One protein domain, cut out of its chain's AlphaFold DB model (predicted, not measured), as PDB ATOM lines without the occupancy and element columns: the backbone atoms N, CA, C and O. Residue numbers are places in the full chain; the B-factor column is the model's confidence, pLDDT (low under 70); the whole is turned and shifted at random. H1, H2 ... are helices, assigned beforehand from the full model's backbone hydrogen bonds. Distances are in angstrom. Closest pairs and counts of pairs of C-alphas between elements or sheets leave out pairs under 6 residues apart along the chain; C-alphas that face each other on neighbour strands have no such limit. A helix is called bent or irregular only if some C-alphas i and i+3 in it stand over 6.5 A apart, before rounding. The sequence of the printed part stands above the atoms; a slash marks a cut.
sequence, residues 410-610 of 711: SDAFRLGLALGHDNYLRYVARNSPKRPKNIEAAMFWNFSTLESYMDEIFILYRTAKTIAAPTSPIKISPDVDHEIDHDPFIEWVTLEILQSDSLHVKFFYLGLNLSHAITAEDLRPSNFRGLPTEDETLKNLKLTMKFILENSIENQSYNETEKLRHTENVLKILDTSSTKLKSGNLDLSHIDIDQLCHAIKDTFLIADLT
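Overview. This is residues 410 to 610 of the 711 residues of an uncharacterized protein of Pseudomonas sp. 7SR1 (UniProt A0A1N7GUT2). This is a flat slab of helices in two groups: H1, H2, H3 and H4 make one, H5, H6, H7 and H8 the other, and they join where an end of H5 packs on H4 and Ser 410 of H1 meets H8. H4 and H1 lie nearest the middle, while H7 and H6 are farthest from it. The printed part has 201 residues, with eight named helices in the order H1 to H8 and no named strand; the class is all helix. H1, H3, H4, H5, H6 and H8 form an up and down bundle, each running against the one before it. The whole is compact, with a radius of gyration of the C-alphas of 17.8 A and spans of 51 by 47 by 25 A.

Along the chain. H1, residues 410 to 431, begins at C-alpha 410 (170.369, 189.287, 164.027) and is 30.8 A long. H2, residues 439 to 463, is the longest at 35.8 A and ends at C-alpha 463 (172.646, 176.005, 147.031). H3 is residues 487 to 497 and H4 residues 502 to 514. H5, residues 535 to 554, is 28.8 A long; H6, residues 560 to 573, 20.1 A. H7 has five residues, 578 to 582. H8, residues 593 to 610, is 24.3 A long and ends at C-alpha 610 (181.489, 190.817, 166.837); it is only just irregular, C-alphas 598 and 601 being 6.9 A apart, with a kink of 44 degrees near residue 600.

Arrangement. H1 touches H4 the same way at a shallow tilt of 31 degrees; their closest C-alphas, Leu 417 and Gly 511, are 4.2 A apart. H1 and H2 form a hairpin, closest at the C-alphas of Ala 418 and Leu 450, 5.7 A. H3 touches no helix, but is near H1. H4 and H5 form a hairpin, touching through residues 510 to 514 and 537 to 541, with the C-alphas of Asn 513 and Thr 537 closest at 6.6 A. H5 touches H8 (Ile 548 and Ala 607, closest C-alphas, 5.9 A). H6 touches H8 opposite ways at a shallow tilt of 11 degrees, closest at the C-alphas of Val 570 and Ala 599, 5.2 A. H7 touches H5, with the C-alphas of Leu 581 and Glu 550 closest at 6.5 A. H2 and H8 are apart. Every O i to N i+4 pair is within hydrogen-bond range in H1, H2, H3, H4, H6 and H7; H5 has 15 of 16 and H8 12 of 14.

Size, cuts and confidence. The two C-alphas farthest apart, Lys 434 and Gln 556, are 51.8 A apart. The printed part has no cut. The links H2 to H3 and H4 to H5 are long, with 23 and 20 residues. The mean pLDDT of the printed part is 88.4; residues 527 to 535, of which 535 belongs to H5, are under 70.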
ATOM      1  N   SER A 410     171.618 188.554 164.230       95.06
ATOM      2  CA  SER A 410     170.369 189.287 164.027       95.06
ATOM      3  C   SER A 410     169.391 188.538 163.122       95.06
ATOM      4  O   SER A 410     168.193 188.551 163.405       95.06
ATOM      5  N   ASP A 411     169.878 187.821 162.108       95.88
ATOM      6  CA  ASP A 411     169.054 186.985 161.232       95.88
ATOM      7  C   ASP A 411     168.370 185.878 162.044       95.88
ATOM      8  O   ASP A 411     167.142 185.755 162.034       95.88
ATOM      9  N   ALA A 412     169.143 185.131 162.841       97.06
ATOM     10  CA  ALA A 412     168.611 184.088 163.716       97.06
ATOM     11  C   ALA A 412     167.527 184.641 164.660       97.06
ATOM     12  O   ALA A 412     166.441 184.070 164.779       97.06
ATOM     13  N   PHE A 413     167.781 185.797 165.283       96.31
ATOM     14  CA  PHE A 413     166.811 186.467 166.148       96.31
ATOM     15  C   PHE A 413     165.523 186.874 165.411       96.31
ATOM     16  O   PHE A 413     164.420 186.615 165.901       96.31
ATOM     17  N   ARG A 414     165.639 187.475 164.221       95.81
ATOM     18  CA  ARG A 414     164.501 187.931 163.404       95.81
ATOM     19  C   ARG A 414     163.644 186.776 162.900       95.81
ATOM     20  O   ARG A 414     162.420 186.875 162.940       95.81
ATOM     21  N   LEU A 415     164.258 185.671 162.479       96.44
ATOM     22  CA  LEU A 415     163.519 184.474 162.079       96.44
ATOM     23  C   LEU A 415     162.706 183.910 163.249       96.44
ATOM     24  O   LEU A 415     161.522 183.609 163.090       96.44
ATOM     25  N   GLY A 416     163.321 183.834 164.435       96.44
ATOM     26  CA  GLY A 416     162.629 183.436 165.658       96.44
ATOM     27  C   GLY A 416     161.442 184.350 165.971       96.44
ATOM     28  O   GLY A 416     160.347 183.863 166.244       96.44
ATOM     29  N   LEU A 417     161.620 185.673 165.863       94.62
ATOM     30  CA  LEU A 417     160.525 186.634 166.040       94.62
ATOM     31  C   LEU A 417     159.371 186.387 165.057       94.62
ATOM     32  O   LEU A 417     158.224 186.378 165.487       94.62
ATOM     33  N   ALA A 418     159.649 186.177 163.766       94.94
ATOM     34  CA  ALA A 418     158.615 186.024 162.737       94.94
ATOM     35  C   ALA A 418     157.764 184.759 162.952       94.94
ATOM     36  O   ALA A 418     156.533 184.814 162.886       94.94
ATOM     37  N   LEU A 419     158.419 183.635 163.269       95.62
ATOM     38  CA  LEU A 419     157.758 182.364 163.584       95.62
ATOM     39  C   LEU A 419     156.953 182.440 164.882       95.62
ATOM     40  O   LEU A 419     155.796 182.025 164.936       95.62
ATOM     41  N   GLY A 420     157.552 183.007 165.930       93.69
ATOM     42  CA  GLY A 420     156.867 183.191 167.202       93.69
ATOM     43  C   GLY A 420     155.650 184.103 167.047       93.69
ATOM     44  O   GLY A 420     154.605 183.848 167.644       93.69
ATOM     45  N   HIS A 421     155.753 185.134 166.200       92.31
ATOM     46  CA  HIS A 421     154.689 186.116 166.035       92.31
ATOM     47  C   HIS A 421     153.518 185.517 165.259       92.31
ATOM     48  O   HIS A 421     152.371 185.754 165.630       92.31
ATOM     49  N   ASP A 422     153.789 184.665 164.264       93.69
ATOM     50  CA  ASP A 422     152.756 183.875 163.585       93.69
ATOM     51  C   ASP A 422     151.976 183.009 164.592       93.69
ATOM     52  O   ASP A 422     150.749 183.116 164.691       93.69
ATOM     53  N   ASN A 423     152.690 182.239 165.425       92.25
ATOM     54  CA  ASN A 423     152.096 181.434 166.499       92.25
ATOM     55  C   ASN A 423     151.253 182.279 167.463       92.25
ATOM     56  O   ASN A 423     150.124 181.914 167.809       92.25
ATOM     57  N   TYR A 424     151.787 183.426 167.879       90.50
ATOM     58  CA  TYR A 424     151.117 184.331 168.801       90.50
ATOM     59  C   TYR A 424     149.831 184.918 168.206       90.50
ATOM     60  O   TYR A 424     148.787 184.893 168.859       90.50
ATOM     61  N   LEU A 425     149.858 185.391 166.959       90.69
ATOM     62  CA  LEU A 425     148.675 185.931 166.288       90.69
ATOM     63  C   LEU A 425     147.585 184.862 166.114       90.69
ATOM     64  O   LEU A 425     146.417 185.135 166.401       90.69
ATOM     65  N   ARG A 426     147.942 183.621 165.743       91.38
ATOM     66  CA  ARG A 426     146.986 182.492 165.696       91.38
ATOM     67  C   ARG A 426     146.394 182.199 167.072       91.38
ATOM     68  O   ARG A 426     145.184 181.997 167.200       91.38
ATOM     69  N   TYR A 427     147.220 182.216 168.119       89.94
ATOM     70  CA  TYR A 427     146.758 182.046 169.495       89.94
ATOM     71  C   TYR A 427     145.763 183.146 169.898       89.94
ATOM     72  O   TYR A 427     144.681 182.828 170.400       89.94
ATOM     73  N   VAL A 428     146.083 184.419 169.643       88.31
ATOM     74  CA  VAL A 428     145.196 185.557 169.933       88.31
ATOM     75  C   VAL A 428     143.882 185.418 169.168       88.31
ATOM     76  O   VAL A 428     142.820 185.605 169.763       88.31
ATOM     77  N   ALA A 429     143.916 185.040 167.890       88.94
ATOM     78  CA  ALA A 429     142.712 184.876 167.078       88.94
ATOM     79  C   ALA A 429     141.755 183.817 167.640       88.94
ATOM     80  O   ALA A 429     140.546 184.041 167.670       88.94
ATOM     81  N   ARG A 430     142.297 182.695 168.129       88.62
ATOM     82  CA  ARG A 430     141.524 181.559 168.661       88.62
ATOM     83  C   ARG A 430     141.009 181.776 170.082       88.62
ATOM     84  O   ARG A 430     139.949 181.264 170.428       88.62
ATOM     85  N   ASN A 431     141.762 182.502 170.908       87.56
ATOM     86  CA  ASN A 431     141.501 182.605 172.348       87.56
ATOM     87  C   ASN A 431     140.915 183.960 172.781       87.56
ATOM     88  O   ASN A 431     140.534 184.119 173.942       87.56
ATOM     89  N   SER A 432     140.811 184.942 171.880       84.19
ATOM     90  CA  SER A 432     140.190 186.235 172.194       84.19
ATOM     91  C   SER A 432     138.661 186.115 172.299       84.19
ATOM     92  O   SER A 432     138.038 185.606 171.369       84.19
ATOM     93  N   PRO A 433     138.010 186.667 173.351       81.56
ATOM     94  CA  PRO A 433     136.545 186.634 173.494       81.56
ATOM     95  C   PRO A 433     135.781 187.233 172.304       81.56
ATOM     96  O   PRO A 433     134.664 186.823 172.000       81.56
ATOM     97  N   LYS A 434     136.389 188.219 171.635       85.50
ATOM     98  CA  LYS A 434     135.971 188.754 170.340       85.50
ATOM     99  C   LYS A 434     137.231 188.943 169.503       85.50
ATOM    100  O   LYS A 434     138.103 189.712 169.905       85.50
ATOM    101  N   ARG A 435     137.326 188.246 168.367       84.94
ATOM    102  CA  ARG A 435     138.464 188.348 167.445       84.94
ATOM    103  C   ARG A 435     138.683 189.817 167.040       84.94
ATOM    104  O   ARG A 435     137.723 190.454 166.591       84.94
ATOM    105  N   PRO A 436     139.892 190.376 167.225       85.00
ATOM    106  CA  PRO A 436     140.200 191.729 166.770       85.00
ATOM    107  C   PRO A 436     140.041 191.831 165.250       85.00
ATOM    108  O   PRO A 436     140.523 190.958 164.535       85.00
ATOM    109  N   LYS A 437     139.390 192.889 164.744       83.31
ATOM    110  CA  LYS A 437     139.189 193.078 163.291       83.31
ATOM    111  C   LYS A 437     140.515 193.158 162.529       83.31
ATOM    112  O   LYS A 437     140.650 192.590 161.460       83.31
ATOM    113  N   ASN A 438     141.508 193.821 163.111       88.38
ATOM    114  CA  ASN A 438     142.805 194.054 162.488       88.38
ATOM    115  C   ASN A 438     143.784 192.871 162.574       88.38
ATOM    116  O   ASN A 438     144.910 192.983 162.093       88.38
ATOM    117  N   ILE A 439     143.388 191.746 163.181       89.25
ATOM    118  CA  ILE A 439     144.275 190.581 163.300       89.25
ATOM    119  C   ILE A 439     144.638 189.991 161.936       89.25
ATOM    120  O   ILE A 439     145.717 189.434 161.782       89.25
ATOM    121  N   GLU A 440     143.760 190.149 160.945       90.94
ATOM    122  CA  GLU A 440     143.992 189.699 159.571       90.94
ATOM    123  C   GLU A 440     145.072 190.528 158.883       90.94
ATOM    124  O   GLU A 440     145.969 189.956 158.271       90.94
ATOM    125  N   ALA A 441     145.053 191.855 159.052       91.44
ATOM    126  CA  ALA A 441     146.133 192.711 158.568       91.44
ATOM    127  C   ALA A 441     147.463 192.307 159.223       91.44
ATOM    128  O   ALA A 441     148.440 192.038 158.529       91.44
ATOM    129  N   ALA A 442     147.487 192.178 160.550       90.50
ATOM    130  CA  ALA A 442     148.697 191.797 161.273       90.50
ATOM    131  C   ALA A 442     149.240 190.424 160.846       90.50
ATOM    132  O   ALA A 442     150.445 190.279 160.637       90.50
ATOM    133  N   MET A 443     148.351 189.439 160.667       91.88
ATOM    134  CA  MET A 443     148.710 188.109 160.171       91.88
ATOM    135  C   MET A 443     149.283 188.187 158.760       91.88
ATOM    136  O   MET A 443     150.347 187.631 158.506       91.88
ATOM    137  N   PHE A 444     148.624 188.914 157.859       93.50
ATOM    138  CA  PHE A 444     149.072 189.065 156.482       93.50
ATOM    139  C   PHE A 444     150.467 189.707 156.397       93.50
ATOM    140  O   PHE A 444     151.344 189.202 155.696       93.50
ATOM    141  N   TRP A 445     150.706 190.794 157.135       92.50
ATOM    142  CA  TRP A 445     152.008 191.465 157.129       92.50
ATOM    143  C   TRP A 445     153.109 190.607 157.762       92.50
ATOM    144  O   TRP A 445     154.219 190.571 157.232       92.50
ATOM    145  N   ASN A 446     152.811 189.874 158.842       92.75
ATOM    146  CA  ASN A 446     153.759 188.914 159.409       92.75
ATOM    147  C   ASN A 446     154.061 187.770 158.435       92.75
ATOM    148  O   ASN A 446     155.222 187.411 158.255       92.75
ATOM    149  N   PHE A 447     153.028 187.236 157.777       92.81
ATOM    150  CA  PHE A 447     153.164 186.216 156.744       92.81
ATOM    151  C   PHE A 447     154.062 186.705 155.607       92.81
ATOM    152  O   PHE A 447     154.988 185.995 155.243       92.81
ATOM    153  N   SER A 448     153.860 187.925 155.099       91.50
ATOM    154  CA  SER A 448     154.705 188.497 154.043       91.50
ATOM    155  C   SER A 448     156.182 188.572 154.462       91.50
ATOM    156  O   SER A 448     157.064 188.231 153.677       91.50
ATOM    157  N   THR A 449     156.476 188.946 155.714       90.81
ATOM    158  CA  THR A 449     157.852 188.910 156.240       90.81
ATOM    159  C   THR A 449     158.395 187.481 156.336       90.81
ATOM    160  O   THR A 449     159.525 187.232 155.908       90.81
ATOM    161  N   LEU A 450     157.610 186.559 156.901       92.19
ATOM    162  CA  LEU A 450     158.001 185.168 157.130       92.19
ATOM    163  C   LEU A 450     158.219 184.406 155.817       92.19
ATOM    164  O   LEU A 450     159.213 183.699 155.690       92.19
ATOM    165  N   GLU A 451     157.335 184.584 154.836       89.81
ATOM    166  CA  GLU A 451     157.429 183.989 153.501       89.81
ATOM    167  C   GLU A 451     158.741 184.384 152.820       89.81
ATOM    168  O   GLU A 451     159.465 183.517 152.336       89.81
ATOM    169  N   SER A 452     159.112 185.668 152.869       87.88
ATOM    170  CA  SER A 452     160.406 186.128 152.358       87.88
ATOM    171  C   SER A 452     161.598 185.526 153.110       87.88
ATOM    172  O   SER A 452     162.579 185.156 152.478       87.88
ATOM    173  N   TYR A 453     161.558 185.426 154.445       91.56
ATOM    174  CA  TYR A 453     162.656 184.797 155.199       91.56
ATOM    175  C   TYR A 453     162.795 183.315 154.860       91.56
ATOM    176  O   TYR A 453     163.904 182.804 154.720       91.56
ATOM    177  N   MET A 454     161.671 182.620 154.711       89.56
ATOM    178  CA  MET A 454     161.665 181.221 154.314       89.56
ATOM    179  C   MET A 454     162.204 181.027 152.907       89.56
ATOM    180  O   MET A 454     162.973 180.099 152.690       89.56
ATOM    181  N   ASP A 455     161.830 181.887 151.966       86.69
ATOM    182  CA  ASP A 455     162.358 181.867 150.608       86.69
ATOM    183  C   ASP A 455     163.893 182.008 150.587       86.69
ATOM    184  O   ASP A 455     164.561 181.158 149.999       86.69
ATOM    185  N   GLU A 456     164.461 182.964 151.331       88.31
ATOM    186  CA  GLU A 456     165.920 183.104 151.477       88.31
ATOM    187  C   GLU A 456     166.562 181.852 152.106       88.31
ATOM    188  O   GLU A 456     167.562 181.337 151.605       88.31
ATOM    189  N   ILE A 457     165.955 181.274 153.151       90.81
ATOM    190  CA  ILE A 457     166.431 180.013 153.756       90.81
ATOM    191  C   ILE A 457     166.354 178.845 152.774       90.81
ATOM    192  O   ILE A 457     167.239 177.989 152.750       90.81
ATOM    193  N   PHE A 458     165.308 178.772 151.955       87.75
ATOM    194  CA  PHE A 458     165.191 177.723 150.953       87.75
ATOM    195  C   PHE A 458     166.211 177.890 149.836       87.75
ATOM    196  O   PHE A 458     166.674 176.880 149.306       87.75
ATOM    197  N   ILE A 459     166.584 179.121 149.490       84.94
ATOM    198  CA  ILE A 459     167.681 179.386 148.560       84.94
ATOM    199  C   ILE A 459     168.996 178.912 149.172       84.94
ATOM    200  O   ILE A 459     169.676 178.116 148.528       84.94
ATOM    201  N   LEU A 460     169.291 179.286 150.425       87.69
ATOM    202  CA  LEU A 460     170.452 178.783 151.172       87.69
ATOM    203  C   LEU A 460     170.512 177.251 151.150       87.69
ATOM    204  O   LEU A 460     171.528 176.669 150.783       87.69
ATOM    205  N   TYR A 461     169.407 176.590 151.500       88.56
ATOM    206  CA  TYR A 461     169.293 175.132 151.503       88.56
ATOM    207  C   TYR A 461     169.584 174.516 150.130       88.56
ATOM    208  O   TYR A 461     170.298 173.522 150.042       88.56
ATOM    209  N   ARG A 462     169.037 175.084 149.052       85.19
ATOM    210  CA  ARG A 462     169.172 174.514 147.703       85.19
ATOM    211  C   ARG A 462     170.567 174.684 147.118       85.19
ATOM    212  O   ARG A 462     170.941 173.891 146.261       85.19
ATOM    213  N   THR A 463     171.301 175.710 147.540       84.94
ATOM    214  CA  THR A 463     172.646 176.005 147.031       84.94
ATOM    215  C   THR A 463     173.754 175.467 147.934       84.94
ATOM    216  O   THR A 463     174.889 175.306 147.479       84.94
ATOM    217  N   ALA A 464     173.467 175.181 149.206       88.94
ATOM    218  CA  ALA A 464     174.439 174.657 150.154       88.94
ATOM    219  C   ALA A 464     174.578 173.130 150.083       88.94
ATOM    220  O   ALA A 464     173.611 172.376 150.112       88.94
ATOM    221  N   LYS A 465     175.822 172.653 150.138       89.56
ATOM    222  CA  LYS A 465     176.174 171.229 150.273       89.56
ATOM    223  C   LYS A 465     176.065 170.714 151.707       89.56
ATOM    224  O   LYS A 465     176.143 169.508 151.928       89.56
ATOM    225  N   THR A 466     175.980 171.616 152.684       87.62
ATOM    226  CA  THR A 466     176.036 171.301 154.119       87.62
ATOM    227  C   THR A 466     174.674 171.273 154.802       87.62
ATOM    228  O   THR A 466     174.638 171.012 155.997       87.62
ATOM    229  N   ILE A 467     173.581 171.539 154.081       92.00
ATOM    230  CA  ILE A 467     172.227 171.619 154.640       92.00
ATOM    231  C   ILE A 467     171.418 170.425 154.131       92.00
ATOM    232  O   ILE A 467     171.224 170.264 152.924       92.00
ATOM    233  N   ALA A 468     170.936 169.571 155.033       91.94
ATOM    234  CA  ALA A 468     170.026 168.492 154.665       91.94
ATOM    235  C   ALA A 468     168.603 169.018 154.411       91.94
ATOM    236  O   ALA A 468     168.192 170.051 154.933       91.94
ATOM    237  N   ALA A 469     167.819 168.284 153.619       90.12
ATOM    238  CA  ALA A 469     166.420 168.625 153.371       90.12
ATOM    239  C   ALA A 469     165.567 168.515 154.652       90.12
ATOM    240  O   ALA A 469     165.823 167.625 155.471       90.12
ATOM    241  N   PRO A 470     164.521 169.347 154.812       89.19
ATOM    242  CA  PRO A 470     163.593 169.219 155.928       89.19
ATOM    243  C   PRO A 470     162.901 167.854 155.904       89.19
ATOM    244  O   PRO A 470     162.488 167.355 154.855       89.19
ATOM    245  N   THR A 471     162.765 167.239 157.079       84.88
ATOM    246  CA  THR A 471     162.181 165.896 157.237       84.88
ATOM    247  C   THR A 471     160.665 165.877 157.043       84.88
ATOM    248  O   THR A 471     160.094 164.821 156.769       84.88
ATOM    249  N   SER A 472     160.019 167.038 157.169       86.44
ATOM    250  CA  SER A 472     158.575 167.223 157.031       86.44
ATOM    251  C   SER A 472     158.256 168.409 156.116       86.44
ATOM    252  O   SER A 472     159.038 169.359 156.056       86.44
ATOM    253  N   PRO A 473     157.103 168.402 155.418       84.62
ATOM    254  CA  PRO A 473     156.663 169.552 154.635       84.62
ATOM    255  C   PRO A 473     156.455 170.779 155.528       84.62
ATOM    256  O   PRO A 473     155.661 170.732 156.469       84.62
ATOM    257  N   ILE A 474     157.131 171.877 155.203       86.12
ATOM    258  CA  ILE A 474     156.985 173.150 155.911       86.12
ATOM    259  C   ILE A 474     155.743 173.863 155.370       86.12
ATOM    260  O   ILE A 474     155.565 173.974 154.156       86.12
ATOM    261  N   LYS A 475     154.869 174.318 156.269       85.75
ATOM    262  CA  LYS A 475     153.607 174.981 155.927       85.75
ATOM    263  C   LYS A 475     153.605 176.409 156.453       85.75
ATOM    264  O   LYS A 475     153.992 176.643 157.588       85.75
ATOM    265  N   ILE A 476     153.091 177.326 155.645       88.38
ATOM    266  CA  ILE A 476     152.787 178.709 156.023       88.38
ATOM    267  C   ILE A 476     151.462 179.121 155.389       88.38
ATOM    268  O   ILE A 476     151.048 178.544 154.381       88.38
ATOM    269  N   SER A 477     150.772 180.093 155.981       89.12
ATOM    270  CA  SER A 477     149.549 180.639 155.397       89.12
ATOM    271  C   SER A 477     149.246 182.038 155.927       89.12
ATOM    272  O   SER A 477     149.361 182.242 157.137       89.12
ATOM    273  N   PRO A 478     148.790 182.970 155.067       88.75
ATOM    274  CA  PRO A 478     148.295 184.269 155.518       88.75
ATOM    275  C   PRO A 478     146.926 184.161 156.204       88.75
ATOM    276  O   PRO A 478     146.504 185.098 156.875       88.75
ATOM    277  N   ASP A 479     146.223 183.034 156.045       89.50
ATOM    278  CA  ASP A 479     144.958 182.790 156.726       89.50
ATOM    279  C   ASP A 479     145.224 182.421 158.187       89.50
ATOM    280  O   ASP A 479     145.880 181.420 158.499       89.50
ATOM    281  N   VAL A 480     144.707 183.247 159.090       87.56
ATOM    282  CA  VAL A 480     144.848 183.082 160.537       87.56
ATOM    283  C   VAL A 480     144.108 181.852 161.075       87.56
ATOM    284  O   VAL A 480     144.491 181.322 162.119       87.56
ATOM    285  N   ASP A 481     143.090 181.357 160.366       88.88
ATOM    286  CA  ASP A 481     142.298 180.200 160.788       88.88
ATOM    287  C   ASP A 481     142.960 178.864 160.426       88.88
ATOM    288  O   ASP A 481     142.671 177.839 161.050       88.88
ATOM    289  N   HIS A 482     143.918 178.861 159.494       90.25
ATOM    290  CA  HIS A 482     144.701 177.667 159.202       90.25
ATOM    291  C   HIS A 482     145.552 177.232 160.403       90.25
ATOM    292  O   HIS A 482     146.193 178.031 161.093       90.25
ATOM    293  N   GLU A 483     145.563 175.925 160.663       86.31
ATOM    294  CA  GLU A 483     146.406 175.328 161.691       86.31
ATOM    295  C   GLU A 483     147.774 174.975 161.122       86.31
ATOM    296  O   GLU A 483     147.893 174.221 160.153       86.31
ATOM    297  N   ILE A 484     148.802 175.567 161.726       91.25
ATOM    298  CA  ILE A 484     150.190 175.432 161.316       91.25
ATOM    299  C   ILE A 484     150.987 175.015 162.540       91.25
ATOM    300  O   ILE A 484     150.874 175.635 163.595       91.25
ATOM    301  N   ASP A 485     151.751 173.946 162.373       90.38
ATOM    302  CA  ASP A 485     152.723 173.473 163.344       90.38
ATOM    303  C   ASP A 485     154.118 173.834 162.828       90.38
ATOM    304  O   ASP A 485     154.538 173.356 161.770       90.38
ATOM    305  N   HIS A 486     154.796 174.724 163.555       92.81
ATOM    306  CA  HIS A 486     156.138 175.196 163.213       92.81
ATOM    307  C   HIS A 486     157.244 174.344 163.837       92.81
ATOM    308  O   HIS A 486     158.402 174.537 163.470       92.81
ATOM    309  N   ASP A 487     156.934 173.394 164.727       93.19
ATOM    310  CA  ASP A 487     157.947 172.610 165.443       93.19
ATOM    311  C   ASP A 487     158.899 171.864 164.488       93.19
ATOM    312  O   ASP A 487     160.115 172.007 164.643       93.19
ATOM    313  N   PRO A 488     158.426 171.182 163.419       93.75
ATOM    314  CA  PRO A 488     159.328 170.537 162.464       93.75
ATOM    315  C   PRO A 488     160.261 171.521 161.745       93.75
ATOM    316  O   PRO A 488     161.392 171.177 161.403       93.75
ATOM    317  N   PHE A 489     159.795 172.751 161.499       94.56
ATOM    318  CA  PHE A 489     160.611 173.785 160.868       94.56
ATOM    319  C   PHE A 489     161.643 174.354 161.844       94.56
ATOM    320  O   PHE A 489     162.798 174.526 161.471       94.56
ATOM    321  N   ILE A 490     161.251 174.584 163.099       96.00
ATOM    322  CA  ILE A 490     162.139 175.025 164.180       96.00
ATOM    323  C   ILE A 490     163.262 174.005 164.410       96.00
ATOM    324  O   ILE A 490     164.437 174.379 164.471       96.00
ATOM    325  N   GLU A 491     162.929 172.716 164.491       95.38
ATOM    326  CA  GLU A 491     163.917 171.641 164.630       95.38
ATOM    327  C   GLU A 491     164.893 171.625 163.449       95.38
ATOM    328  O   GLU A 491     166.109 171.593 163.645       95.38
ATOM    329  N   TRP A 492     164.380 171.723 162.221       96.31
ATOM    330  CA  TRP A 492     165.218 171.741 161.026       96.31
ATOM    331  C   TRP A 492     166.127 172.974 160.958       96.31
ATOM    332  O   TRP A 492     167.324 172.841 160.717       96.31
ATOM    333  N   VAL A 493     165.601 174.171 161.232       96.56
ATOM    334  CA  VAL A 493     166.386 175.415 161.253       96.56
ATOM    335  C   VAL A 493     167.495 175.339 162.295       96.56
ATOM    336  O   VAL A 493     168.640 175.659 161.994       96.56
ATOM    337  N   THR A 494     167.187 174.906 163.518       97.12
ATOM    338  CA  THR A 494     168.187 174.854 164.595       97.12
ATOM    339  C   THR A 494     169.294 173.837 164.317       97.12
ATOM    340  O   THR A 494     170.457 174.107 164.624       97.12
ATOM    341  N   LEU A 495     168.956 172.700 163.703       96.12
ATOM    342  CA  LEU A 495     169.916 171.657 163.360       96.12
ATOM    343  C   LEU A 495     170.751 172.006 162.123       96.12
ATOM    344  O   LEU A 495     171.973 171.925 162.181       96.12
ATOM    345  N   GLU A 496     170.099 172.377 161.021       95.44
ATOM    346  CA  GLU A 496     170.715 172.438 159.692       95.44
ATOM    347  C   GLU A 496     171.163 173.855 159.316       95.44
ATOM    348  O   GLU A 496     172.287 174.039 158.851       95.44
ATOM    349  N   ILE A 497     170.322 174.872 159.553       95.38
ATOM    350  CA  ILE A 497     170.635 176.274 159.219       95.38
ATOM    351  C   ILE A 497     171.553 176.885 160.276       95.38
ATOM    352  O   ILE A 497     172.576 177.475 159.957       95.38
ATOM    353  N   LEU A 498     171.224 176.704 161.554       96.31
ATOM    354  CA  LEU A 498     172.015 177.237 162.663       96.31
ATOM    355  C   LEU A 498     173.117 176.275 163.128       96.31
ATOM    356  O   LEU A 498     173.824 176.591 164.080       96.31
ATOM    357  N   GLN A 499     173.261 175.102 162.496       94.38
ATOM    358  CA  GLN A 499     174.304 174.101 162.780       94.38
ATOM    359  C   GLN A 499     174.434 173.722 164.268       94.38
ATOM    360  O   GLN A 499     175.510 173.354 164.739       94.38
ATOM    361  N   SER A 500     173.339 173.818 165.032       94.94
ATOM    362  CA  SER A 500     173.336 173.680 166.495       94.94
ATOM    363  C   SER A 500     174.309 174.618 167.234       94.94
ATOM    364  O   SER A 500     174.703 174.329 168.368       94.94
ATOM    365  N   ASP A 501     174.701 175.743 166.625       96.94
ATOM    366  CA  ASP A 501     175.555 176.738 167.263       96.94
ATOM    367  C   ASP A 501     174.857 177.342 168.485       96.94
ATOM    368  O   ASP A 501     173.747 177.878 168.416       96.94
ATOM    369  N   SER A 502     175.536 177.273 169.628       95.44
ATOM    370  CA  SER A 502     174.940 177.617 170.919       95.44
ATOM    371  C   SER A 502     174.457 179.069 171.015       95.44
ATOM    372  O   SER A 502     173.472 179.328 171.711       95.44
ATOM    373  N   LEU A 503     175.120 180.015 170.338       96.19
ATOM    374  CA  LEU A 503     174.757 181.430 170.390       96.19
ATOM    375  C   LEU A 503     173.601 181.723 169.442       96.19
ATOM    376  O   LEU A 503     172.591 182.274 169.880       96.19
ATOM    377  N   HIS A 504     173.707 181.304 168.182       97.75
ATOM    378  CA  HIS A 504     172.673 181.564 167.183       97.75
ATOM    379  C   HIS A 504     171.357 180.873 167.542       97.75
ATOM    380  O   HIS A 504     170.303 181.502 167.480       97.75
ATOM    381  N   VAL A 505     171.406 179.623 168.019       97.75
ATOM    382  CA  VAL A 505     170.215 178.913 168.513       97.75
ATOM    383  C   VAL A 505     169.601 179.649 169.707       97.75
ATOM    384  O   VAL A 505     168.384 179.823 169.769       97.75
ATOM    385  N   LYS A 506     170.416 180.153 170.642       96.56
ATOM    386  CA  LYS A 506     169.915 180.943 171.776       96.56
ATOM    387  C   LYS A 506     169.264 182.254 171.322       96.56
ATOM    388  O   LYS A 506     168.231 182.625 171.874       96.56
ATOM    389  N   PHE A 507     169.835 182.948 170.339       97.00
ATOM    390  CA  PHE A 507     169.253 184.171 169.781       97.00
ATOM    391  C   PHE A 507     167.952 183.887 169.028       97.00
ATOM    392  O   PHE A 507     166.977 184.609 169.216       97.00
ATOM    393  N   PHE A 508     167.891 182.791 168.277       97.75
ATOM    394  CA  PHE A 508     166.671 182.322 167.631       97.75
ATOM    395  C   PHE A 508     165.546 182.051 168.643       97.75
ATOM    396  O   PHE A 508     164.454 182.609 168.522       97.75
ATOM    397  N   TYR A 509     165.819 181.290 169.709       96.12
ATOM    398  CA  TYR A 509     164.830 181.044 170.766       96.12
ATOM    399  C   TYR A 509     164.472 182.304 171.563       96.12
ATOM    400  O   TYR A 509     163.327 182.456 171.988       96.12
ATOM    401  N   LEU A 510     165.409 183.238 171.754       93.88
ATOM    402  CA  LEU A 510     165.089 184.544 172.329       93.88
ATOM    403  C   LEU A 510     164.072 185.292 171.455       93.88
ATOM    404  O   LEU A 510     163.136 185.879 171.996       93.88
ATOM    405  N   GLY A 511     164.227 185.237 170.130       93.94
ATOM    406  CA  GLY A 511     163.268 185.785 169.171       93.94
ATOM    407  C   GLY A 511     161.893 185.136 169.288       93.94
ATOM    408  O   GLY A 511     160.907 185.842 169.487       93.94
ATOM    409  N   LEU A 512     161.827 183.799 169.272       93.44
ATOM    410  CA  LEU A 512     160.571 183.049 169.440       93.44
ATOM    411  C   LEU A 512     159.799 183.509 170.687       93.44
ATOM    412  O   LEU A 512     158.603 183.798 170.617       93.44
ATOM    413  N   ASN A 513     160.506 183.663 171.806       89.81
ATOM    414  CA  ASN A 513     159.924 184.022 173.099       89.81
ATOM    415  C   ASN A 513     159.605 185.519 173.256       89.81
ATOM    416  O   ASN A 513     158.851 185.882 174.153       89.81
ATOM    417  N   LEU A 514     160.171 186.403 172.427       88.38
ATOM    418  CA  LEU A 514     159.891 187.851 172.442       88.38
ATOM    419  C   LEU A 514     158.842 188.280 171.415       88.38
ATOM    420  O   LEU A 514     158.505 189.462 171.316       88.38
ATOM    421  N   SER A 515     158.316 187.329 170.663       86.94
ATOM    422  CA  SER A 515     157.474 187.574 169.502       86.94
ATOM    423  C   SER A 515     156.118 188.224 169.807       86.94
ATOM    424  O   SER A 515     155.547 188.891 168.949       86.94
ATOM    425  N   HIS A 516     155.599 188.136 171.034       84.75
ATOM    426  CA  HIS A 516     154.418 188.907 171.462       84.75
ATOM    427  C   HIS A 516     154.717 190.394 171.688       84.75
ATOM    428  O   HIS A 516     153.806 191.221 171.681       84.75
ATOM    429  N   ALA A 517     155.981 190.738 171.944       81.00
ATOM    430  CA  ALA A 517     156.408 192.081 172.304       81.00
ATOM    431  C   ALA A 517     157.000 192.831 171.116       81.00
ATOM    432  O   ALA A 517     156.843 194.045 171.070       81.00
ATOM    433  N   ILE A 518     157.663 192.143 170.182       85.44
ATOM    434  CA  ILE A 518     158.465 192.743 169.107       85.44
ATOM    435  C   ILE A 518     158.138 192.068 167.770       85.44
ATOM    436  O   ILE A 518     157.913 190.864 167.713       85.44
ATOM    437  N   THR A 519     158.141 192.844 166.688       85.25
ATOM    438  CA  THR A 519     157.989 192.337 165.313       85.25
ATOM    439  C   THR A 519     159.346 192.152 164.630       85.25
ATOM    440  O   THR A 519     160.276 192.928 164.850       85.25
ATOM    441  N   ALA A 520     159.470 191.125 163.785       88.19
ATOM    442  CA  ALA A 520     160.749 190.693 163.215       88.19
ATOM    443  C   ALA A 520     161.416 191.701 162.277       88.19
ATOM    444  O   ALA A 520     162.637 191.780 162.217       88.19
ATOM    445  N   GLU A 521     160.635 192.460 161.521       78.50
ATOM    446  CA  GLU A 521     161.172 193.229 160.404       78.50
ATOM    447  C   GLU A 521     161.811 194.551 160.832       78.50
ATOM    448  O   GLU A 521     162.911 194.893 160.402       78.50
ATOM    449  N   ASP A 522     161.165 195.255 161.755       72.44
ATOM    450  CA  ASP A 522     161.597 196.586 162.183       72.44
ATOM    451  C   ASP A 522     162.100 196.599 163.628       72.44
ATOM    452  O   ASP A 522     162.539 197.637 164.125       72.44
ATOM    453  N   LEU A 523     162.037 195.443 164.306       82.12
ATOM    454  CA  LEU A 523     162.367 195.271 165.723       82.12
ATOM    455  C   LEU A 523     161.630 196.271 166.621       82.12
ATOM    456  O   LEU A 523     162.106 196.659 167.686       82.12
ATOM    457  N   ARG A 524     160.440 196.686 166.179       73.31
ATOM    458  CA  ARG A 524     159.565 197.594 166.910       73.31
ATOM    459  C   ARG A 524     158.575 196.813 167.749       73.31
ATOM    460  O   ARG A 524     158.252 195.667 167.412       73.31
ATOM    461  N   PRO A 525     158.048 197.441 168.807       74.81
ATOM    462  CA  PRO A 525     157.059 196.777 169.615       74.81
ATOM    463  C   PRO A 525     155.804 196.401 168.817       74.81
ATOM    464  O   PRO A 525     155.328 197.193 168.008       74.81
ATOM    465  N   SER A 526     155.258 195.211 169.064       73.50
ATOM    466  CA  SER A 526     154.005 194.759 168.452       73.50
ATOM    467  C   SER A 526     152.826 195.612 168.925       73.50
ATOM    468  O   SER A 526     152.828 196.097 170.052       73.50
ATOM    469  N   ASN A 527     151.786 195.752 168.103       65.44
ATOM    470  CA  ASN A 527     150.521 196.362 168.523       65.44
ATOM    471  C   ASN A 527     149.577 195.386 169.234       65.44
ATOM    472  O   ASN A 527     148.624 195.805 169.885       65.44
ATOM    473  N   PHE A 528     149.892 194.090 169.206       60.94
ATOM    474  CA  PHE A 528     149.178 193.056 169.952       60.94
ATOM    475  C   PHE A 528     149.889 192.711 171.259       60.94
ATOM    476  O   PHE A 528     149.823 191.562 171.680       60.94
ATOM    477  N   ARG A 529     150.589 193.657 171.909       64.94
ATOM    478  CA  ARG A 529     151.390 193.353 173.109       64.94
ATOM    479  C   ARG A 529     150.560 192.617 174.160       64.94
ATOM    480  O   ARG A 529     149.728 193.214 174.840       64.94
ATOM    481  N   GLY A 530     150.859 191.343 174.367       57.59
ATOM    482  CA  GLY A 530     150.777 190.766 175.699       57.59
ATOM    483  C   GLY A 530     152.071 191.173 176.381       57.59
ATOM    484  O   GLY A 530     153.132 190.888 175.847       57.59
ATOM    485  N   LEU A 531     152.056 191.900 177.499       49.91
ATOM    486  CA  LEU A 531     153.309 192.063 178.245       49.91
ATOM    487  C   LEU A 531     153.816 190.654 178.596       49.91
ATOM    488  O   LEU A 531     152.989 189.842 179.025       49.91
ATOM    489  N   PRO A 532     155.120 190.345 178.441       52.53
ATOM    490  CA  PRO A 532     155.668 189.135 179.030       52.53
ATOM    491  C   PRO A 532     155.391 189.230 180.528       52.53
ATOM    492  O   PRO A 532     156.015 190.000 181.252       52.53
ATOM    493  N   THR A 533     154.376 188.505 180.976       48.22
ATOM    494  CA  THR A 533     154.077 188.329 182.397       48.22
ATOM    495  C   THR A 533     155.031 187.300 183.006       48.22
ATOM    496  O   THR A 533     155.100 187.173 184.225       48.22
ATOM    497  N   GLU A 534     155.822 186.625 182.168       57.28
ATOM    498  CA  GLU A 534     156.895 185.727 182.562       57.28
ATOM    499  C   GLU A 534     158.204 186.505 182.766       57.28
ATOM    500  O   GLU A 534     158.857 186.951 181.819       57.28
ATOM    501  N   ASP A 535     158.594 186.636 184.035       68.75
ATOM    502  CA  ASP A 535     159.855 187.229 184.513       68.75
ATOM    503  C   ASP A 535     161.095 186.646 183.787       68.75
ATOM    504  O   ASP A 535     162.117 187.310 183.605       68.75
ATOM    505  N   GLU A 536     160.992 185.410 183.292       80.69
ATOM    506  CA  GLU A 536     162.082 184.677 182.648       80.69
ATOM    507  C   GLU A 536     162.465 185.209 181.257       80.69
ATOM    508  O   GLU A 536     163.654 185.383 180.986       80.69
ATOM    509  N   THR A 537     161.507 185.551 180.390       81.19
ATOM    510  CA  THR A 537     161.807 186.082 179.045       81.19
ATOM    511  C   THR A 537     162.491 187.444 179.124       81.19
ATOM    512  O   THR A 537     163.504 187.680 178.459       81.19
ATOM    513  N   LEU A 538     161.993 188.332 179.990       83.75
ATOM    514  CA  LEU A 538     162.606 189.642 180.217       83.75
ATOM    515  C   LEU A 538     164.013 189.501 180.812       83.75
ATOM    516  O   LEU A 538     164.943 190.196 180.395       83.75
ATOM    517  N   LYS A 539     164.191 188.575 181.758       87.50
ATOM    518  CA  LYS A 539     165.504 188.236 182.312       87.50
ATOM    519  C   LYS A 539     166.455 187.718 181.230       87.50
ATOM    520  O   LYS A 539     167.601 188.160 181.184       87.50
ATOM    521  N   ASN A 540     165.995 186.843 180.338       88.81
ATOM    522  CA  ASN A 540     166.797 186.300 179.240       88.81
ATOM    523  C   ASN A 540     167.197 187.372 178.219       88.81
ATOM    524  O   ASN A 540     168.349 187.379 177.778       88.81
ATOM    525  N   LEU A 541     166.304 188.316 177.898       90.50
ATOM    526  CA  LEU A 541     166.627 189.479 177.068       90.50
ATOM    527  C   LEU A 541     167.728 190.327 177.714       90.50
ATOM    528  O   LEU A 541     168.760 190.573 177.090       90.50
ATOM    529  N   LYS A 542     167.558 190.705 178.988       91.38
ATOM    530  CA  LYS A 542     168.551 191.486 179.745       91.38
ATOM    531  C   LYS A 542     169.912 190.790 179.786       91.38
ATOM    532  O   LYS A 542     170.933 191.419 179.525       91.38
ATOM    533  N   LEU A 543     169.937 189.487 180.075       92.94
ATOM    534  CA  LEU A 543     171.170 188.696 180.085       92.94
ATOM    535  C   LEU A 543     171.830 188.629 178.703       92.94
ATOM    536  O   LEU A 543     173.052 188.692 178.610       92.94
ATOM    537  N   THR A 544     171.037 188.523 177.638       94.12
ATOM    538  CA  THR A 544     171.549 188.446 176.265       94.12
ATOM    539  C   THR A 544     172.126 189.779 175.798       94.12
ATOM    540  O   THR A 544     173.244 189.807 175.293       94.12
ATOM    541  N   MET A 545     171.426 190.891 176.032       94.31
ATOM    542  CA  MET A 545     171.940 192.224 175.700       94.31
ATOM    543  C   MET A 545     173.213 192.542 176.485       94.31
ATOM    544  O   MET A 545     174.177 193.048 175.916       94.31
ATOM    545  N   LYS A 546     173.245 192.192 177.779       94.62
ATOM    546  CA  LYS A 546     174.454 192.306 178.597       94.62
ATOM    547  C   LYS A 546     175.613 191.513 177.987       94.62
ATOM    548  O   LYS A 546     176.682 192.078 177.802       94.62
ATOM    549  N   PHE A 547     175.380 190.244 177.645       94.94
ATOM    550  CA  PHE A 547     176.390 189.388 177.027       94.94
ATOM    551  C   PHE A 547     176.945 189.993 175.733       94.94
ATOM    552  O   PHE A 547     178.158 190.065 175.586       94.94
ATOM    553  N   ILE A 548     176.085 190.464 174.824       96.00
ATOM    554  CA  ILE A 548     176.522 191.054 173.550       96.00
ATOM    555  C   ILE A 548     177.403 192.288 173.788       96.00
ATOM    556  O   ILE A 548     178.468 192.407 173.186       96.00
ATOM    557  N   LEU A 549     176.990 193.179 174.694       94.62
ATOM    558  CA  LEU A 549     177.749 194.388 175.022       94.62
ATOM    559  C   LEU A 549     179.098 194.069 175.681       94.62
ATOM    560  O   LEU A 549     180.093 194.733 175.405       94.62
ATOM    561  N   GLU A 550     179.156 193.078 176.570       92.56
ATOM    562  CA  GLU A 550     180.417 192.656 177.193       92.56
ATOM    563  C   GLU A 550     181.338 191.987 176.159       92.56
ATOM    564  O   GLU A 550     182.503 192.370 176.029       92.56
ATOM    565  N   ASN A 551     180.788 191.091 175.333       91.62
ATOM    566  CA  ASN A 551     181.497 190.425 174.241       91.62
ATOM    567  C   ASN A 551     182.093 191.424 173.237       91.62
ATOM    568  O   ASN A 551     183.187 191.197 172.718       91.62
ATOM    569  N   SER A 552     181.413 192.549 172.985       92.12
ATOM    570  CA  SER A 552     181.874 193.568 172.039       92.12
ATOM    571  C   SER A 552     183.099 194.357 172.508       92.12
ATOM    572  O   SER A 552     183.763 195.001 171.690       92.12
ATOM    573  N   ILE A 553     183.399 194.340 173.813       89.06
ATOM    574  CA  ILE A 553     184.640 194.901 174.371       89.06
ATOM    575  C   ILE A 553     185.792 193.916 174.198       89.06
ATOM    576  O   ILE A 553     186.914 194.325 173.904       89.06
ATOM    577  N   GLU A 554     185.520 192.636 174.446       86.50
ATOM    578  CA  GLU A 554     186.532 191.582 174.470       86.50
ATOM    579  C   GLU A 554     186.995 191.197 173.063       86.50
ATOM    580  O   GLU A 554     188.160 190.842 172.875       86.50
ATOM    581  N   ASN A 555     186.108 191.314 172.072       87.44
ATOM    582  CA  ASN A 555     186.367 190.897 170.701       87.44
ATOM    583  C   ASN A 555     186.511 192.085 169.746       87.44
ATOM    584  O   ASN A 555     185.809 193.100 169.833       87.44
ATOM    585  N   GLN A 556     187.433 191.924 168.798       83.44
ATOM    586  CA  GLN A 556     187.582 192.836 167.669       83.44
ATOM    587  C   GLN A 556     186.440 192.617 166.669       83.44
ATOM    588  O   GLN A 556     185.976 191.496 166.479       83.44
ATOM    589  N   SER A 557     185.997 193.704 166.048       86.38
ATOM    590  CA  SER A 557     185.035 193.745 164.949       86.38
ATOM    591  C   SER A 557     185.764 193.952 163.627       86.38
ATOM    592  O   SER A 557     186.853 194.520 163.588       86.38
ATOM    593  N   TYR A 558     185.142 193.533 162.524       79.19
ATOM    594  CA  TYR A 558     185.621 193.870 161.182       79.19
ATOM    595  C   TYR A 558     185.463 195.367 160.851       79.19
ATOM    596  O   TYR A 558     186.196 195.877 160.002       79.19
ATOM    597  N   ASN A 559     184.552 196.070 161.536       86.75
ATOM    598  CA  ASN A 559     184.348 197.519 161.472       86.75
ATOM    599  C   ASN A 559     184.218 198.104 162.895       86.75
ATOM    600  O   ASN A 559     183.127 198.209 163.470       86.75
ATOM    601  N   GLU A 560     185.354 198.469 163.494       88.50
ATOM    602  CA  GLU A 560     185.411 199.024 164.855       88.50
ATOM    603  C   GLU A 560     184.668 200.359 164.997       88.50
ATOM    604  O   GLU A 560     184.010 200.597 166.010       88.50
ATOM    605  N   THR A 561     184.731 201.223 163.980       88.38
ATOM    606  CA  THR A 561     184.072 202.539 164.000       88.38
ATOM    607  C   THR A 561     182.560 202.391 164.140       88.38
ATOM    608  O   THR A 561     181.930 203.062 164.960       88.38
ATOM    609  N   GLU A 562     181.972 201.485 163.362       89.69
ATOM    610  CA  GLU A 562     180.537 201.228 163.391       89.69
ATOM    611  C   GLU A 562     180.102 200.539 164.688       89.69
ATOM    612  O   GLU A 562     179.130 200.971 165.314       89.69
ATOM    613  N   LYS A 563     180.879 199.559 165.169       93.00
ATOM    614  CA  LYS A 563     180.645 198.916 166.472       93.00
ATOM    615  C   LYS A 563     180.589 199.946 167.600       93.00
ATOM    616  O   LYS A 563     179.674 199.904 168.426       93.00
ATOM    617  N   LEU A 564     181.545 200.877 167.641       91.44
ATOM    618  CA  LEU A 564     181.595 201.930 168.657       91.44
ATOM    619  C   LEU A 564     180.366 202.840 168.585       91.44
ATOM    620  O   LEU A 564     179.744 203.091 169.615       91.44
ATOM    621  N   ARG A 565     179.967 203.260 167.378       93.25
ATOM    622  CA  ARG A 565     178.774 204.092 167.159       93.25
ATOM    623  C   ARG A 565     177.503 203.431 167.700       93.25
ATOM    624  O   ARG A 565     176.747 204.071 168.431       93.25
ATOM    625  N   HIS A 566     177.272 202.157 167.379       95.00
ATOM    626  CA  HIS A 566     176.109 201.424 167.893       95.00
ATOM    627  C   HIS A 566     176.189 201.216 169.405       95.00
ATOM    628  O   HIS A 566     175.196 201.410 170.104       95.00
ATOM    629  N   THR A 567     177.375 200.898 169.931       94.19
ATOM    630  CA  THR A 567     177.590 200.734 171.377       94.19
ATOM    631  C   THR A 567     177.245 202.018 172.130       94.19
ATOM    632  O   THR A 567     176.529 201.974 173.130       94.19
ATOM    633  N   GLU A 568     177.698 203.175 171.648       93.75
ATOM    634  CA  GLU A 568     177.370 204.474 172.239       93.75
ATOM    635  C   GLU A 568     175.864 204.758 172.211       93.75
ATOM    636  O   GLU A 568     175.318 205.232 173.212       93.75
ATOM    637  N   ASN A 569     175.177 204.426 171.113       94.81
ATOM    638  CA  ASN A 569     173.732 204.622 171.023       94.81
ATOM    639  C   ASN A 569     172.964 203.719 172.000       94.81
ATOM    640  O   ASN A 569     172.091 204.201 172.722       94.81
ATOM    641  N   VAL A 570     173.337 202.438 172.103       94.50
ATOM    642  CA  VAL A 570     172.739 201.504 173.071       94.50
ATOM    643  C   VAL A 570     172.946 201.997 174.500       94.50
ATOM    644  O   VAL A 570     171.990 202.069 175.270       94.50
ATOM    645  N   LEU A 571     174.170 202.392 174.861       93.69
ATOM    646  CA  LEU A 571     174.469 202.894 176.205       93.69
ATOM    647  C   LEU A 571     173.651 204.147 176.548       93.69
ATOM    648  O   LEU A 571     173.196 204.283 177.684       93.69
ATOM    649  N   LYS A 572     173.428 205.027 175.565       94.06
ATOM    650  CA  LYS A 572     172.585 206.217 175.708       94.06
ATOM    651  C   LYS A 572     171.112 205.860 175.930       94.06
ATOM    652  O   LYS A 572     170.486 206.453 176.802       94.06
ATOM    653  N   ILE A 573     170.560 204.912 175.168       92.06
ATOM    654  CA  ILE A 573     169.159 204.467 175.311       92.06
ATOM    655  C   ILE A 573     168.930 203.807 176.678       92.06
ATOM    656  O   ILE A 573     167.907 204.042 177.316       92.06
ATOM    657  N   LEU A 574     169.900 203.011 177.138       91.31
ATOM    658  CA  LEU A 574     169.845 202.278 178.405       91.31
ATOM    659  C   LEU A 574     170.262 203.115 179.632       91.31
ATOM    660  O   LEU A 574     170.359 202.560 180.725       91.31
ATOM    661  N   ASP A 575     170.554 204.409 179.461       89.81
ATOM    662  CA  ASP A 575     171.041 205.317 180.513       89.81
ATOM    663  C   ASP A 575     172.205 204.727 181.345       89.81
ATOM    664  O   ASP A 575     172.227 204.713 182.579       89.81
ATOM    665  N   THR A 576     173.200 204.170 180.649       87.75
ATOM    666  CA  THR A 576     174.382 203.549 181.263       87.75
ATOM    667  C   THR A 576     175.683 204.075 180.655       87.75
ATOM    668  O   THR A 576     175.685 204.869 179.718       87.75
ATOM    669  N   SER A 577     176.830 203.699 181.231       86.19
ATOM    670  CA  SER A 577     178.133 204.261 180.858       86.19
ATOM    671  C   SER A 577     179.119 203.213 180.357       86.19
ATOM    672  O   SER A 577     179.161 202.075 180.831       86.19
ATOM    673  N   SER A 578     180.000 203.642 179.452       85.00
ATOM    674  CA  SER A 578     181.089 202.811 178.930       85.00
ATOM    675  C   SER A 578     182.053 202.348 180.032       85.00
ATOM    676  O   SER A 578     182.648 201.281 179.921       85.00
ATOM    677  N   THR A 579     182.173 203.093 181.135       83.31
ATOM    678  CA  THR A 579     182.966 202.699 182.313       83.31
ATOM    679  C   THR A 579     182.365 201.493 183.040       83.31
ATOM    680  O   THR A 579     183.099 200.590 183.447       83.31
ATOM    681  N   LYS A 580     181.034 201.446 183.202       82.75
ATOM    682  CA  LYS A 580     180.346 200.288 183.802       82.75
ATOM    683  C   LYS A 580     180.491 199.056 182.915       82.75
ATOM    684  O   LYS A 580     180.792 197.979 183.418       82.75
ATOM    685  N   LEU A 581     180.361 199.260 181.606       84.94
ATOM    686  CA  LEU A 581     180.533 198.221 180.603       84.94
ATOM    687  C   LEU A 581     181.962 197.630 180.636       84.94
ATOM    688  O   LEU A 581     182.128 196.435 180.848       84.94
ATOM    689  N   LYS A 582     183.008 198.469 180.582       85.50
ATOM    690  CA  LYS A 582     184.425 198.036 180.645       85.50
ATOM    691  C   LYS A 582     184.841 197.367 181.957       85.50
ATOM    692  O   LYS A 582     185.872 196.705 181.994       85.50
ATOM    693  N   SER A 583     184.091 197.577 183.035       82.88
ATOM    694  CA  SER A 583     184.374 196.969 184.341       82.88
ATOM    695  C   SER A 583     183.585 195.682 184.605       82.88
ATOM    696  O   SER A 583     183.691 195.149 185.707       82.88
ATOM    697  N   GLY A 584     182.788 195.195 183.639       79.44
ATOM    698  CA  GLY A 584     181.932 194.005 183.793       79.44
ATOM    699  C   GLY A 584     180.777 194.189 184.789       79.44
ATOM    700  O   GLY A 584     180.118 193.232 185.195       79.44
ATOM    701  N   ASN A 585     180.518 195.431 185.211       82.38
ATOM    702  CA  ASN A 585     179.500 195.784 186.205       82.38
ATOM    703  C   ASN A 585     178.226 196.328 185.544       82.38
ATOM    704  O   ASN A 585     177.523 197.154 186.131       82.38
ATOM    705  N   LEU A 586     177.938 195.920 184.304       87.44
ATOM    706  CA  LEU A 586     176.699 196.307 183.644       87.44
ATOM    707  C   LEU A 586     175.518 195.600 184.331       87.44
ATOM    708  O   LEU A 586     175.457 194.368 184.380       87.44
ATOM    709  N   ASP A 587     174.589 196.391 184.866       86.94
ATOM    710  CA  ASP A 587     173.343 195.924 185.473       86.94
ATOM    711  C   ASP A 587     172.158 196.495 184.690       86.94
ATOM    712  O   ASP A 587     171.997 197.711 184.596       86.94
ATOM    713  N   LEU A 588     171.355 195.601 184.111       88.88
ATOM    714  CA  LEU A 588     170.163 195.930 183.326       88.88
ATOM    715  C   LEU A 588     168.863 195.576 184.069       88.88
ATOM    716  O   LEU A 588     167.780 195.645 183.489       88.88
ATOM    717  N   SER A 589     168.940 195.173 185.343       84.94
ATOM    718  CA  SER A 589     167.784 194.708 186.120       84.94
ATOM    719  C   SER A 589     166.680 195.765 186.226       84.94
ATOM    720  O   SER A 589     165.503 195.417 186.116       84.94
ATOM    721  N   HIS A 590     167.049 197.044 186.326       84.81
ATOM    722  CA  HIS A 590     166.134 198.180 186.461       84.81
ATOM    723  C   HIS A 590     165.574 198.731 185.141       84.81
ATOM    724  O   HIS A 590     164.661 199.549 185.185       84.81
ATOM    725  N   ILE A 591     166.096 198.298 183.990       87.88
ATOM    726  CA  ILE A 591     165.659 198.796 182.680       87.88
ATOM    727  C   ILE A 591     164.303 198.179 182.318       87.88
ATOM    728  O   ILE A 591     164.096 196.968 182.495       87.88
ATOM    729  N   ASP A 592     163.384 199.010 181.832       83.25
ATOM    730  CA  ASP A 592     162.061 198.573 181.392       83.25
ATOM    731  C   ASP A 592     162.084 197.943 179.987       83.25
ATOM    732  O   ASP A 592     163.063 198.022 179.244       83.25
ATOM    733  N   ILE A 593     160.998 197.257 179.628       80.12
ATOM    734  CA  ILE A 593     160.908 196.559 178.341       80.12
ATOM    735  C   ILE A 593     160.916 197.520 177.149       80.12
ATOM    736  O   ILE A 593     161.463 197.172 176.109       80.12
ATOM    737  N   ASP A 594     160.357 198.724 177.287       81.06
ATOM    738  CA  ASP A 594     160.293 199.680 176.188       81.06
ATOM    739  C   ASP A 594     161.696 200.175 175.835       81.06
ATOM    740  O   ASP A 594     162.079 200.140 174.666       81.06
ATOM    741  N   GLN A 595     162.508 200.555 176.822       87.44
ATOM    742  CA  GLN A 595     163.906 200.933 176.619       87.44
ATOM    743  C   GLN A 595     164.720 199.793 175.991       87.44
ATOM    744  O   GLN A 595     165.492 200.032 175.060       87.44
ATOM    745  N   LEU A 596     164.519 198.549 176.445       87.69
ATOM    746  CA  LEU A 596     165.188 197.380 175.860       87.69
ATOM    747  C   LEU A 596     164.784 197.176 174.394       87.69
ATOM    748  O   LEU A 596     165.659 196.974 173.555       87.69
ATOM    749  N   CYS A 597     163.494 197.292 174.066       84.06
ATOM    750  CA  CYS A 597     163.000 197.207 172.690       84.06
ATOM    751  C   CYS A 597     163.617 198.286 171.788       84.06
ATOM    752  O   CYS A 597     163.971 197.994 170.653       84.06
ATOM    753  N   HIS A 598     163.808 199.515 172.278       86.56
ATOM    754  CA  HIS A 598     164.459 200.569 171.488       86.56
ATOM    755  C   HIS A 598     165.957 200.306 171.269       86.56
ATOM    756  O   HIS A 598     166.495 200.651 170.220       86.56
ATOM    757  N   ALA A 599     166.635 199.678 172.233       91.56
ATOM    758  CA  ALA A 599     168.058 199.357 172.145       91.56
ATOM    759  C   ALA A 599     168.359 198.054 171.379       91.56
ATOM    760  O   ALA A 599     169.510 197.820 170.997       91.56
ATOM    761  N   ILE A 600     167.365 197.188 171.155       92.19
ATOM    762  CA  ILE A 600     167.586 195.830 170.639       92.19
ATOM    763  C   ILE A 600     168.172 195.822 169.226       92.19
ATOM    764  O   ILE A 600     169.053 195.012 168.943       92.19
ATOM    765  N   LYS A 601     167.744 196.756 168.364       91.44
ATOM    766  CA  LYS A 601     168.223 196.863 166.981       91.44
ATOM    767  C   LYS A 601     169.730 197.085 166.945       91.44
ATOM    768  O   LYS A 601     170.447 196.284 166.357       91.44
ATOM    769  N   ASP A 602     170.212 198.122 167.624       93.81
ATOM    770  CA  ASP A 602     171.648 198.405 167.685       93.81
ATOM    771  C   ASP A 602     172.417 197.332 168.455       93.81
ATOM    772  O   ASP A 602     173.558 197.038 168.115       93.81
ATOM    773  N   THR A 603     171.794 196.695 169.450       95.50
ATOM    774  CA  THR A 603     172.429 195.585 170.171       95.50
ATOM    775  C   THR A 603     172.713 194.409 169.239       95.50
ATOM    776  O   THR A 603     173.814 193.872 169.258       95.50
ATOM    777  N   PHE A 604     171.769 194.027 168.381       94.88
ATOM    778  CA  PHE A 604     172.007 192.953 167.417       94.88
ATOM    779  C   PHE A 604     172.928 193.369 166.261       94.88
ATOM    780  O   PHE A 604     173.688 192.529 165.800       94.88
ATOM    781  N   LEU A 605     172.982 194.651 165.878       93.94
ATOM    782  CA  LEU A 605     174.023 195.143 164.957       93.94
ATOM    783  C   LEU A 605     175.429 194.995 165.565       93.94
ATOM    784  O   LEU A 605     176.365 194.597 164.879       93.94
ATOM    785  N   ILE A 606     175.585 195.240 166.871       95.88
ATOM    786  CA  ILE A 606     176.846 194.965 167.583       95.88
ATOM    787  C   ILE A 606     177.166 193.462 167.571       95.88
ATOM    788  O   ILE A 606     178.329 193.089 167.399       95.88
ATOM    789  N   ALA A 607     176.161 192.599 167.745       95.94
ATOM    790  CA  ALA A 607     176.348 191.152 167.661       95.94
ATOM    791  C   ALA A 607     176.837 190.738 166.266       95.94
ATOM    792  O   ALA A 607     177.848 190.049 166.176       95.94
ATOM    793  N   ASP A 608     176.210 191.234 165.200       94.06
ATOM    794  CA  ASP A 608     176.602 190.968 163.807       94.06
ATOM    795  C   ASP A 608     178.017 191.457 163.472       94.06
ATOM    796  O   ASP A 608     178.648 190.955 162.544       94.06
ATOM    797  N   LEU A 609     178.524 192.444 164.216       92.50
ATOM    798  CA  LEU A 609     179.876 192.987 164.075       92.50
ATOM    799  C   LEU A 609     180.941 192.193 164.848       92.50
ATOM    800  O   LEU A 609     182.129 192.342 164.569       92.50
ATOM    801  N   THR A 610     180.552 191.395 165.846       92.88
ATOM    802  CA  THR A 610     181.489 190.817 166.837       92.88
ATOM    803  C   THR A 610     181.409 189.304 166.978       92.88
ATOM    804  O   THR A 610     182.379 188.680 167.405       92.88
TER     805      THR A 610